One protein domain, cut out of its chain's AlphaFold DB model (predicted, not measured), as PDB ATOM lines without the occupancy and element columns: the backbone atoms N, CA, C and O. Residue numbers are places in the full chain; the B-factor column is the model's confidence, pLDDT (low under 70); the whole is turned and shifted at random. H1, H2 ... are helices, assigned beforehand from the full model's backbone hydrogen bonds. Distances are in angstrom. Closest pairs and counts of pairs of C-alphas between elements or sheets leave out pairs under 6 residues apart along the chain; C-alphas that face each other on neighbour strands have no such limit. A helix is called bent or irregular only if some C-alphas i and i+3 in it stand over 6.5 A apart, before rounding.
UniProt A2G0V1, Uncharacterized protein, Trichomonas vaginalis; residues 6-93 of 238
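Overview. This is residues 6 to 93 of the 238 residues of an uncharacterized protein of Trichomonas vaginalis (UniProt A2G0V1). Four helices pack round a short one, H3, in the middle: long H2 crosses one side, H1 and H4 cover others, and H5 crosses a fourth. The printed part has 88 residues with five named helices, H1 to H5 in chain order, and no named strand: all helix. It is compact, radius of gyration of the C-alphas 11.5 A, spanning 32 by 26 by 23 A.

Along the chain. H1, residues 6 to 16, 15.6 A, starts at C-alpha 6 (-4.934, 18.752, 16.595) and is only just irregular: C-alphas 8 and 11 are 6.8 A apart. H2 is residues 21 to 42, 30.9 A; H3, 48 to 58, 15.3 A; H4, 64 to 74, 15.0 A; H5, 78 to 91, 19.9 A, ending at C-alpha 91 (-13.785, -0.534, 16.220).

Arrangement. The hub H3 touches H2 residues 27 to 35 alone, closest C-alphas Ala 31 and Val 52, 4.9 A, at a steep tilt of 65 degrees. H3 and H4 form a hairpin, 22 degrees, closest C-alphas Gly 49 and Ser 74, 5.3 A. Every O i to N i+4 pair is within hydrogen-bond range in H2, H3, H4 and H5; in H1, 5 of 7.

Size, cuts and confidence. The printed part has no cut; its four links are tight. Residue 6 is under pLDDT 70.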
ATOM      1  N   LYS A   6      -4.589  17.831  15.501       62.72
ATOM      2  CA  LYS A   6      -4.934  18.752  16.595       62.72
ATOM      3  C   LYS A   6      -5.971  19.810  16.200       62.72
ATOM      4  O   LYS A   6      -6.773  20.200  17.047       62.72
ATOM      5  N   THR A   7      -6.021  20.240  14.934       73.50
ATOM      6  CA  THR A   7      -7.019  21.225  14.474       73.50
ATOM      7  C   THR A   7      -8.433  20.650  14.415       73.50
ATOM      8  O   THR A   7      -9.387  21.419  14.418       73.50
ATOM      9  N   PHE A   8      -8.588  19.320  14.403       80.69
ATOM     10  CA  PHE A   8      -9.902  18.670  14.360       80.69
ATOM     11  C   PHE A   8     -10.515  18.427  15.737       80.69
ATOM     12  O   PHE A   8     -11.727  18.303  15.827       80.69
ATOM     13  N   ILE A   9      -9.712  18.354  16.802       91.12
ATOM     14  CA  ILE A   9     -10.195  18.072  18.164       91.12
ATOM     15  C   ILE A   9     -10.366  19.359  18.976       91.12
ATOM     16  O   ILE A   9     -11.356  19.515  19.694       91.12
ATOM     17  N   ALA A  10      -9.437  20.309  18.829       88.50
ATOM     18  CA  ALA A  10      -9.385  21.521  19.643       88.50
ATOM     19  C   ALA A  10     -10.692  22.349  19.670       88.50
ATOM     20  O   ALA A  10     -11.065  22.791  20.760       88.50
ATOM     21  N   PRO A  11     -11.434  22.536  18.554       91.00
ATOM     22  CA  PRO A  11     -12.693  23.284  18.583       91.00
ATOM     23  C   PRO A  11     -13.752  22.642  19.491       91.00
ATOM     24  O   PRO A  11     -14.445  23.341  20.228       91.00
ATOM     25  N   PHE A  12     -13.839  21.309  19.488       93.94
ATOM     26  CA  PHE A  12     -14.811  20.562  20.288       93.94
ATOM     27  C   PHE A  12     -14.467  20.589  21.774       93.94
ATOM     28  O   PHE A  12     -15.353  20.790  22.598       93.94
ATOM     29  N   VAL A  13     -13.183  20.452  22.121       92.94
ATOM     30  CA  VAL A  13     -12.736  20.533  23.522       92.94
ATOM     31  C   VAL A  13     -12.971  21.932  24.087       92.94
ATOM     32  O   VAL A  13     -13.508  22.069  25.185       92.94
ATOM     33  N   LYS A  14     -12.637  22.976  23.317       91.75
ATOM     34  CA  LYS A  14     -12.852  24.371  23.721       91.75
ATOM     35  C   LYS A  14     -14.332  24.666  23.979       91.75
ATOM     36  O   LYS A  14     -14.664  25.303  24.975       91.75
ATOM     37  N   ASN A  15     -15.216  24.202  23.097       92.06
ATOM     38  CA  ASN A  15     -16.646  24.481  23.208       92.06
ATOM     39  C   ASN A  15     -17.365  23.603  24.238       92.06
ATOM     40  O   ASN A  15     -18.377  24.036  24.778       92.06
ATOM     41  N   ALA A  16     -16.841  22.416  24.554       92.50
ATOM     42  CA  ALA A  16     -17.413  21.526  25.565       92.50
ATOM     43  C   ALA A  16     -17.464  22.154  26.970       92.50
ATOM     44  O   ALA A  16     -18.372  21.825  27.731       92.50
ATOM     45  N   ARG A  17     -16.552  23.092  27.281       91.50
ATOM     46  CA  ARG A  17     -16.430  23.775  28.587       91.50
ATOM     47  C   ARG A  17     -16.268  22.791  29.754       91.50
ATOM     48  O   ARG A  17     -17.087  22.750  30.668       91.50
ATOM     49  N   PHE A  18     -15.205  21.993  29.704       93.38
ATOM     50  CA  PHE A  18     -14.799  21.132  30.819       93.38
ATOM     51  C   PHE A  18     -14.478  21.953  32.085       93.38
ATOM     52  O   PHE A  18     -14.127  23.129  31.964       93.38
ATOM     53  N   PRO A  19     -14.604  21.358  33.287       89.94
ATOM     54  CA  PRO A  19     -14.530  22.083  34.560       89.94
ATOM     55  C   PRO A  19     -13.185  22.778  34.808       89.94
ATOM     56  O   PRO A  19     -13.147  23.829  35.444       89.94
ATOM     57  N   ASP A  20     -12.094  22.217  34.292       94.19
ATOM     58  CA  ASP A  20     -10.746  22.732  34.483       94.19
ATOM     59  C   ASP A  20      -9.833  22.417  33.281       94.19
ATOM     60  O   ASP A  20     -10.166  21.639  32.370       94.19
ATOM     61  N   LEU A  21      -8.666  23.064  33.260       92.38
ATOM     62  CA  LEU A  21      -7.689  22.935  32.181       92.38
ATOM     63  C   LEU A  21      -7.062  21.534  32.129       92.38
ATOM     64  O   LEU A  21      -6.831  21.020  31.036       92.38
ATOM     65  N   GLU A  22      -6.810  20.906  33.275       94.94
ATOM     66  CA  GLU A  22      -6.198  19.579  33.338       94.94
ATOM     67  C   GLU A  22      -7.135  18.527  32.733       94.94
ATOM     68  O   GLU A  22      -6.723  17.737  31.879       94.94
ATOM     69  N   THR A  23      -8.423  18.572  33.086       94.38
ATOM     70  CA  THR A  23      -9.472  17.746  32.478       94.38
ATOM     71  C   THR A  23      -9.565  17.993  30.975       94.38
ATOM     72  O   THR A  23      -9.622  17.041  30.194       94.38
ATOM     73  N   SER A  24      -9.518  19.257  30.546       94.38
ATOM     74  CA  SER A  24      -9.551  19.616  29.121       94.38
ATOM     75  C   SER A  24      -8.386  18.994  28.344       94.38
ATOM     76  O   SER A  24      -8.596  18.462  27.253       94.38
ATOM     77  N   ILE A  25      -7.174  19.021  28.908       94.00
ATOM     78  CA  ILE A  25      -5.972  18.429  28.304       94.00
ATOM     79  C   ILE A  25      -6.108  16.905  28.229       94.00
ATOM     80  O   ILE A  25      -5.964  16.339  27.148       94.00
ATOM     81  N   LYS A  26      -6.486  16.242  29.333       95.06
ATOM     82  CA  LYS A  26      -6.679  14.778  29.366       95.06
ATOM     83  C   LYS A  26      -7.706  14.306  28.339       95.06
ATOM     84  O   LYS A  26      -7.493  13.303  27.657       95.06
ATOM     85  N   VAL A  27      -8.822  15.029  28.209       95.75
ATOM     86  CA  VAL A  27      -9.846  14.726  27.203       95.75
ATOM     87  C   VAL A  27      -9.303  14.953  25.792       95.75
ATOM     88  O   VAL A  27      -9.529  14.109  24.926       95.75
ATOM     89  N   ALA A  28      -8.585  16.053  25.549       94.56
ATOM     90  CA  ALA A  28      -8.014  16.358  24.239       94.56
ATOM     91  C   ALA A  28      -7.015  15.291  23.779       94.56
ATOM     92  O   ALA A  28      -7.127  14.813  22.651       94.56
ATOM     93  N   ASP A  29      -6.093  14.885  24.652       94.25
ATOM     94  CA  ASP A  29      -5.077  13.876  24.343       94.25
ATOM     95  C   ASP A  29      -5.721  12.526  24.025       94.25
ATOM     96  O   ASP A  29      -5.416  11.904  23.006       94.25
ATOM     97  N   LYS A  30      -6.693  12.103  24.841       94.12
ATOM     98  CA  LYS A  30      -7.411  10.847  24.611       94.12
ATOM     99  C   LYS A  30      -8.270  10.893  23.347       94.12
ATOM    100  O   LYS A  30      -8.296   9.931  22.589       94.12
ATOM    101  N   ALA A  31      -8.953  12.004  23.077       94.88
ATOM    102  CA  ALA A  31      -9.736  12.171  21.854       94.88
ATOM    103  C   ALA A  31      -8.850  12.170  20.597       94.88
ATOM    104  O   ALA A  31      -9.240  11.614  19.570       94.88
ATOM    105  N   LEU A  32      -7.656  12.762  20.687       93.88
ATOM    106  CA  LEU A  32      -6.660  12.765  19.621       93.88
ATOM    107  C   LEU A  32      -6.113  11.360  19.349       93.88
ATOM    108  O   LEU A  32      -5.981  10.992  18.181       93.88
ATOM    109  N   ASP A  33      -5.843  10.573  20.394       92.75
ATOM    110  CA  ASP A  33      -5.469   9.160  20.262       92.75
ATOM    111  C   ASP A  33      -6.564   8.362  19.538       92.75
ATOM    112  O   ASP A  33      -6.298   7.746  18.505       92.75
ATOM    113  N   LEU A  34      -7.820   8.455  20.003       92.88
ATOM    114  CA  LEU A  34      -8.961   7.771  19.380       92.88
ATOM    115  C   LEU A  34      -9.096   8.138  17.893       92.88
ATOM    116  O   LEU A  34      -9.198   7.258  17.038       92.88
ATOM    117  N   TYR A  35      -9.052   9.435  17.575       92.69
ATOM    118  CA  TYR A  35      -9.133   9.932  16.201       92.69
ATOM    119  C   TYR A  35      -7.997   9.383  15.331       92.69
ATOM    120  O   TYR A  35      -8.222   8.929  14.207       92.69
ATOM    121  N   THR A  36      -6.771   9.412  15.855       90.75
ATOM    122  CA  THR A  36      -5.576   8.983  15.124       90.75
ATOM    123  C   THR A  36      -5.624   7.488  14.838       90.75
ATOM    124  O   THR A  36      -5.406   7.097  13.694       90.75
ATOM    125  N   ARG A  37      -6.002   6.672  15.830       90.94
ATOM    126  CA  ARG A  37      -6.153   5.218  15.684       90.94
ATOM    127  C   ARG A  37      -7.245   4.838  14.686       90.94
ATOM    128  O   ARG A  37      -7.053   3.915  13.901       90.94
ATOM    129  N   LEU A  38      -8.375   5.548  14.673       90.56
ATOM    130  CA  LEU A  38      -9.438   5.319  13.683       90.56
ATOM    131  C   LEU A  38      -8.964   5.620  12.265       90.56
ATOM    132  O   LEU A  38      -9.196   4.834  11.345       90.56
ATOM    133  N   LYS A  39      -8.250   6.733  12.102       88.94
ATOM    134  CA  LYS A  39      -7.707   7.135  10.811       88.94
ATOM    135  C   LYS A  39      -6.609   6.190  10.323       88.94
ATOM    136  O   LYS A  39      -6.591   5.865   9.141       88.94
ATOM    137  N   SER A  40      -5.710   5.743  11.200       88.00
ATOM    138  CA  SER A  40      -4.597   4.863  10.822       88.00
ATOM    139  C   SER A  40      -5.042   3.428  10.570       88.00
ATOM    140  O   SER A  40      -4.616   2.827   9.588       88.00
ATOM    141  N   ASN A  41      -5.900   2.881  11.433       88.31
ATOM    142  CA  ASN A  41      -6.208   1.450  11.424       88.31
ATOM    143  C   ASN A  41      -7.415   1.121  10.541       88.31
ATOM    144  O   ASN A  41      -7.488   0.018  10.009       88.31
ATOM    145  N   TYR A  42      -8.346   2.066  10.376       87.81
ATOM    146  CA  TYR A  42      -9.607   1.837   9.662       87.81
ATOM    147  C   TYR A  42      -9.823   2.791   8.485       87.81
ATOM    148  O   TYR A  42     -10.815   2.656   7.779       87.81
ATOM    149  N   GLN A  43      -8.925   3.762   8.263       85.75
ATOM    150  CA  GLN A  43      -9.061   4.803   7.229       85.75
ATOM    151  C   GLN A  43     -10.364   5.619   7.336       85.75
ATOM    152  O   GLN A  43     -10.773   6.301   6.397       85.75
ATOM    153  N   ILE A  44     -10.999   5.599   8.509       84.12
ATOM    154  CA  ILE A  44     -12.211   6.360   8.799       84.12
ATOM    155  C   ILE A  44     -11.796   7.745   9.287       84.12
ATOM    156  O   ILE A  44     -10.868   7.891  10.080       84.12
ATOM    157  N   THR A  45     -12.506   8.776   8.831       82.31
ATOM    158  CA  THR A  45     -12.379  10.130   9.381       82.31
ATOM    159  C   THR A  45     -13.538  10.366  10.347       82.31
ATOM    160  O   THR A  45     -14.618  10.764   9.906       82.31
ATOM    161  N   PRO A  46     -13.371  10.078  11.650       82.56
ATOM    162  CA  PRO A  46     -14.462  10.206  12.605       82.56
ATOM    163  C   PRO A  46     -14.781  11.679  12.882       82.56
ATOM    164  O   PRO A  46     -13.937  12.566  12.735       82.56
ATOM    165  N   ASN A  47     -16.004  11.945  13.338       88.88
ATOM    166  CA  ASN A  47     -16.366  13.267  13.835       88.88
ATOM    167  C   ASN A  47     -15.560  13.574  15.115       88.88
ATOM    168  O   ASN A  47     -15.557  12.785  16.065       88.88
ATOM    169  N   GLY A  48     -14.877  14.725  15.146       90.75
ATOM    170  CA  GLY A  48     -14.055  15.132  16.290       90.75
ATOM    171  C   GLY A  48     -14.863  15.278  17.584       90.75
ATOM    172  O   GLY A  48     -14.399  14.862  18.643       90.75
ATOM    173  N   GLY A  49     -16.106  15.757  17.496       92.62
ATOM    174  CA  GLY A  49     -17.033  15.841  18.624       92.62
ATOM    175  C   GLY A  49     -17.404  14.471  19.195       92.62
ATOM    176  O   GLY A  49     -17.456  14.319  20.413       92.62
ATOM    177  N   SER A  50     -17.572  13.446  18.352       93.81
ATOM    178  CA  SER A  50     -17.794  12.068  18.822       93.81
ATOM    179  C   SER A  50     -16.548  11.473  19.494       93.81
ATOM    180  O   SER A  50     -16.676  10.758  20.487       93.81
ATOM    181  N   CYS A  51     -15.341  11.808  19.019       94.25
ATOM    182  CA  CYS A  51     -14.086  11.399  19.668       94.25
ATOM    183  C   CYS A  51     -13.916  12.063  21.044       94.25
ATOM    184  O   CYS A  51     -13.574  11.386  22.012       94.25
ATOM    185  N   VAL A  52     -14.210  13.365  21.149       95.56
ATOM    186  CA  VAL A  52     -14.213  14.101  22.427       95.56
ATOM    187  C   VAL A  52     -15.277  13.555  23.373       95.56
ATOM    188  O   VAL A  52     -14.996  13.337  24.548       95.56
ATOM    189  N   GLY A  53     -16.470  13.259  22.859       93.56
ATOM    190  CA  GLY A  53     -17.540  12.621  23.618       93.56
ATOM    191  C   GLY A  53     -17.131  11.264  24.188       93.56
ATOM    192  O   GLY A  53     -17.276  11.030  25.385       93.56
ATOM    193  N   MET A  54     -16.555  10.386  23.362       92.25
ATOM    194  CA  MET A  54     -16.066   9.079  23.811       92.25
ATOM    195  C   MET A  54     -14.934   9.210  24.843       92.25
ATOM    196  O   MET A  54     -14.924   8.489  25.842       92.25
ATOM    197  N   ALA A  55     -14.010  10.156  24.648       93.50
ATOM    198  CA  ALA A  55     -12.960  10.449  25.619       93.50
ATOM    199  C   ALA A  55     -13.544  10.913  26.964       93.50
ATOM    200  O   ALA A  55     -13.194  10.343  27.998       93.50
ATOM    201  N   ALA A  56     -14.484  11.862  26.954       93.06
ATOM    202  CA  ALA A  56     -15.154  12.361  28.154       93.06
ATOM    203  C   ALA A  56     -15.922  11.256  28.902       93.06
ATOM    204  O   ALA A  56     -15.799  11.148  30.122       93.06
ATOM    205  N   ILE A  57     -16.645  10.392  28.178       89.69
ATOM    206  CA  ILE A  57     -17.333   9.222  28.752       89.69
ATOM    207  C   ILE A  57     -16.317   8.285  29.413       89.69
ATOM    208  O   ILE A  57     -16.493   7.878  30.555       89.69
ATOM    209  N   SER A  58     -15.216   7.981  28.725       87.06
ATOM    210  CA  SER A  58     -14.196   7.057  29.232       87.06
ATOM    211  C   SER A  58     -13.401   7.580  30.437       87.06
ATOM    212  O   SER A  58     -12.713   6.800  31.089       87.06
ATOM    213  N   LEU A  59     -13.438   8.892  30.683       89.00
ATOM    214  CA  LEU A  59     -12.811   9.550  31.829       89.00
ATOM    215  C   LEU A  59     -13.820   9.847  32.949       89.00
ATOM    216  O   LEU A  59     -13.424  10.379  33.979       89.00
ATOM    217  N   GLY A  60     -15.107   9.524  32.761       86.81
ATOM    218  CA  GLY A  60     -16.151   9.773  33.759       86.81
ATOM    219  C   GLY A  60     -16.477  11.254  33.972       86.81
ATOM    220  O   GLY A  60     -17.017  11.614  35.010       86.81
ATOM    221  N   VAL A  61     -16.151  12.125  33.009       90.88
ATOM    222  CA  VAL A  61     -16.358  13.586  33.118       90.88
ATOM    223  C   VAL A  61     -17.514  14.098  32.257       90.88
ATOM    224  O   VAL A  61     -17.790  15.294  32.227       90.88
ATOM    225  N   MET A  62     -18.182  13.206  31.522       90.88
ATOM    226  CA  MET A  62     -19.315  13.559  30.672       90.88
ATOM    227  C   MET A  62     -20.534  13.951  31.520       90.88
ATOM    228  O   MET A  62     -20.923  13.232  32.436       90.88
ATOM    229  N   ASN A  63     -21.168  15.073  31.184       89.88
ATOM    230  CA  ASN A  63     -22.428  15.517  31.782       89.88
ATOM    231  C   ASN A  63     -23.348  16.122  30.709       89.88
ATOM    232  O   ASN A  63     -22.957  16.239  29.546       89.88
ATOM    233  N   ASP A  64     -24.571  16.500  31.082       88.69
ATOM    234  CA  ASP A  64     -25.552  16.998  30.112       88.69
ATOM    235  C   ASP A  64     -25.123  18.305  29.449       88.69
ATOM    236  O   ASP A  64     -25.325  18.468  28.250       88.69
ATOM    237  N   THR A  65     -24.498  19.226  30.187       92.25
ATOM    238  CA  THR A  65     -24.010  20.493  29.626       92.25
ATOM    239  C   THR A  65     -22.932  20.244  28.576       92.25
ATOM    240  O   THR A  65     -23.014  20.772  27.469       92.25
ATOM    241  N   ILE A  66     -21.957  19.390  28.891       94.25
ATOM    242  CA  ILE A  66     -20.892  18.983  27.970       94.25
ATOM    243  C   ILE A  66     -21.493  18.288  26.746       94.25
ATOM    244  O   ILE A  66     -21.134  18.624  25.619       94.25
ATOM    245  N   LEU A  67     -22.433  17.360  26.946       92.62
ATOM    246  CA  LEU A  67     -23.118  16.669  25.856       92.62
ATOM    247  C   LEU A  67     -23.826  17.665  24.930       92.62
ATOM    248  O   LEU A  67     -23.613  17.611  23.723       92.62
ATOM    249  N   GLN A  68     -24.629  18.586  25.468       93.00
ATOM    250  CA  GLN A  68     -25.349  19.580  24.667       93.00
ATOM    251  C   GLN A  68     -24.387  20.469  23.870       93.00
ATOM    252  O   GLN A  68     -24.572  20.655  22.666       93.00
ATOM    253  N   ASN A  69     -23.307  20.936  24.503       94.25
ATOM    254  CA  ASN A  69     -22.271  21.725  23.836       94.25
ATOM    255  C   ASN A  69     -21.593  20.946  22.697       94.25
ATOM    256  O   ASN A  69     -21.312  21.505  21.631       94.25
ATOM    257  N   LEU A  70     -21.336  19.651  22.907       94.12
ATOM    258  CA  LEU A  70     -20.754  18.773  21.895       94.12
ATOM    259  C   LEU A  70     -21.713  18.535  20.731       94.12
ATOM    260  O   LEU A  70     -21.278  18.684  19.594       94.12
ATOM    261  N   LEU A  71     -22.989  18.231  20.995       92.75
ATOM    262  CA  LEU A  71     -24.019  18.055  19.962       92.75
ATOM    263  C   LEU A  71     -24.175  19.317  19.105       92.75
ATOM    264  O   LEU A  71     -24.195  19.241  17.876       92.75
ATOM    265  N   GLN A  72     -24.211  20.487  19.750       92.62
ATOM    266  CA  GLN A  72     -24.306  21.771  19.064       92.62
ATOM    267  C   GLN A  72     -23.072  22.041  18.194       92.62
ATOM    268  O   GLN A  72     -23.205  22.428  17.036       92.62
ATOM    269  N   THR A  73     -21.870  21.813  18.728       92.25
ATOM    270  CA  THR A  73     -20.621  22.081  17.997       92.25
ATOM    271  C   THR A  73     -20.383  21.071  16.872       92.25
ATOM    272  O   THR A  73     -19.804  21.421  15.846       92.25
ATOM    273  N   SER A  74     -20.810  19.816  17.040       89.62
ATOM    274  CA  SER A  74     -20.647  18.755  16.040       89.62
ATOM    275  C   SER A  74     -21.721  18.747  14.961       89.62
ATOM    276  O   SER A  74     -21.551  18.038  13.967       89.62
ATOM    277  N   GLY A  75     -22.805  19.508  15.139       89.81
ATOM    278  CA  GLY A  75     -23.968  19.470  14.254       89.81
ATOM    279  C   GLY A  75     -24.676  18.111  14.269       89.81
ATOM    280  O   GLY A  75     -25.361  17.762  13.310       89.81
ATOM    281  N   GLN A  76     -24.484  17.312  15.325       88.94
ATOM    282  CA  GLN A  76     -25.096  15.994  15.462       88.94
ATOM    283  C   GLN A  76     -26.325  16.062  16.365       88.94
ATOM    284  O   GLN A  76     -26.335  16.737  17.390       88.94
ATOM    285  N   ASN A  77     -27.350  15.282  16.028       89.88
ATOM    286  CA  ASN A  77     -28.393  14.951  16.993       89.88
ATOM    287  C   ASN A  77     -27.923  13.807  17.912       89.88
ATOM    288  O   ASN A  77     -26.953  13.105  17.610       89.88
ATOM    289  N   MET A  78     -28.640  13.594  19.018       86.62
ATOM    290  CA  MET A  78     -28.286  12.583  20.023       86.62
ATOM    291  C   MET A  78     -28.143  11.175  19.424       86.62
ATOM    292  O   MET A  78     -27.207  10.454  19.757       86.62
ATOM    293  N   LYS A  79     -29.023  10.797  18.488       85.19
ATOM    294  CA  LYS A  79     -28.997   9.472  17.852       85.19
ATOM    295  C   LYS A  79     -27.724   9.254  17.032       85.19
ATOM    296  O   LYS A  79     -27.088   8.210  17.148       85.19
ATOM    297  N   MET A  80     -27.330  10.239  16.222       88.69
ATOM    298  CA  MET A  80     -26.089  10.170  15.446       88.69
ATOM    299  C   MET A  80     -24.859  10.158  16.351       88.69
ATOM    300  O   MET A  80     -23.941   9.380  16.109       88.69
ATOM    301  N   PHE A  81     -24.863  10.966  17.412       90.69
ATOM    302  CA  PHE A  81     -23.779  10.994  18.387       90.69
ATOM    303  C   PHE A  81     -23.585   9.635  19.072       90.69
ATOM    304  O   PHE A  81     -22.474   9.109  19.062       90.69
ATOM    305  N   ILE A  82     -24.661   9.032  19.593       86.44
ATOM    306  CA  ILE A  82     -24.630   7.695  20.207       86.44
ATOM    307  C   ILE A  82     -24.096   6.658  19.217       86.44
ATOM    308  O   ILE A  82     -23.197   5.888  19.556       86.44
ATOM    309  N   LYS A  83     -24.610   6.664  17.979       85.81
ATOM    310  CA  LYS A  83     -24.161   5.743  16.930       85.81
ATOM    311  C   LYS A  83     -22.654   5.868  16.696       85.81
ATOM    312  O   LYS A  83     -21.956   4.860  16.736       85.81
ATOM    313  N   SER A  84     -22.151   7.090  16.517       89.81
ATOM    314  CA  SER A  84     -20.722   7.336  16.301       89.81
ATOM    315  C   SER A  84     -19.870   6.944  17.510       89.81
ATOM    316  O   SER A  84     -18.825   6.330  17.336       89.81
ATOM    317  N   VAL A  85     -20.301   7.236  18.740       89.50
ATOM    318  CA  VAL A  85     -19.577   6.826  19.958       89.50
ATOM    319  C   VAL A  85     -19.501   5.300  20.078       89.50
ATOM    320  O   VAL A  85     -18.440   4.758  20.392       89.50
ATOM    321  N   ASN A  86     -20.594   4.593  19.789       83.62
ATOM    322  CA  ASN A  86     -20.631   3.129  19.831       83.62
ATOM    323  C   ASN A  86     -19.786   2.489  18.724       83.62
ATOM    324  O   ASN A  86     -19.113   1.488  18.972       83.62
ATOM    325  N   GLU A  87     -19.772   3.081  17.532       85.81
ATOM    326  CA  GLU A  87     -18.907   2.665  16.428       85.81
ATOM    327  C   GLU A  87     -17.427   2.828  16.792       85.81
ATOM    328  O   GLU A  87     -16.668   1.864  16.705       85.81
ATOM    329  N   ILE A  88     -17.036   4.000  17.311       89.38
ATOM    330  CA  ILE A  88     -15.675   4.265  17.806       89.38
ATOM    331  C   ILE A  88     -15.272   3.218  18.848       89.38
ATOM    332  O   ILE A  88     -14.189   2.639  18.760       89.38
ATOM    333  N   ARG A  89     -16.146   2.961  19.831       84.69
ATOM    334  CA  ARG A  89     -15.893   1.989  20.900       84.69
ATOM    335  C   ARG A  89     -15.668   0.585  20.343       84.69
ATOM    336  O   ARG A  89     -14.717  -0.069  20.756       84.69
ATOM    337  N   THR A  90     -16.531   0.151  19.424       81.31
ATOM    338  CA  THR A  90     -16.500  -1.197  18.840       81.31
ATOM    339  C   THR A  90     -15.252  -1.396  17.991       81.31
ATOM    340  O   THR A  90     -14.535  -2.372  18.182       81.31
ATOM    341  N   LEU A  91     -14.952  -0.449  17.096       85.62
ATOM    342  CA  LEU A  91     -13.785  -0.534  16.220       85.62
ATOM    343  C   LEU A  91     -12.485  -0.553  17.023       85.62
ATOM    344  O   LEU A  91     -11.614  -1.373  16.771       85.62
ATOM    345  N   LEU A  92     -12.355   0.324  18.018       85.12
ATOM    346  CA  LEU A  92     -11.124   0.435  18.803       85.12
ATOM    347  C   LEU A  92     -11.043  -0.528  19.994       85.12
ATOM    348  O   LEU A  92     -10.061  -0.461  20.740       85.12
ATOM    349  N   ASN A  93     -12.055  -1.382  20.174       78.69
ATOM    350  CA  ASN A  93     -12.216  -2.293  21.304       78.69
ATOM    351  C   ASN A  93     -11.962  -1.608  22.662       78.69
ATOM    352  O   ASN A  93     -11.178  -2.072  23.492       78.69
TER     353      ASN A  93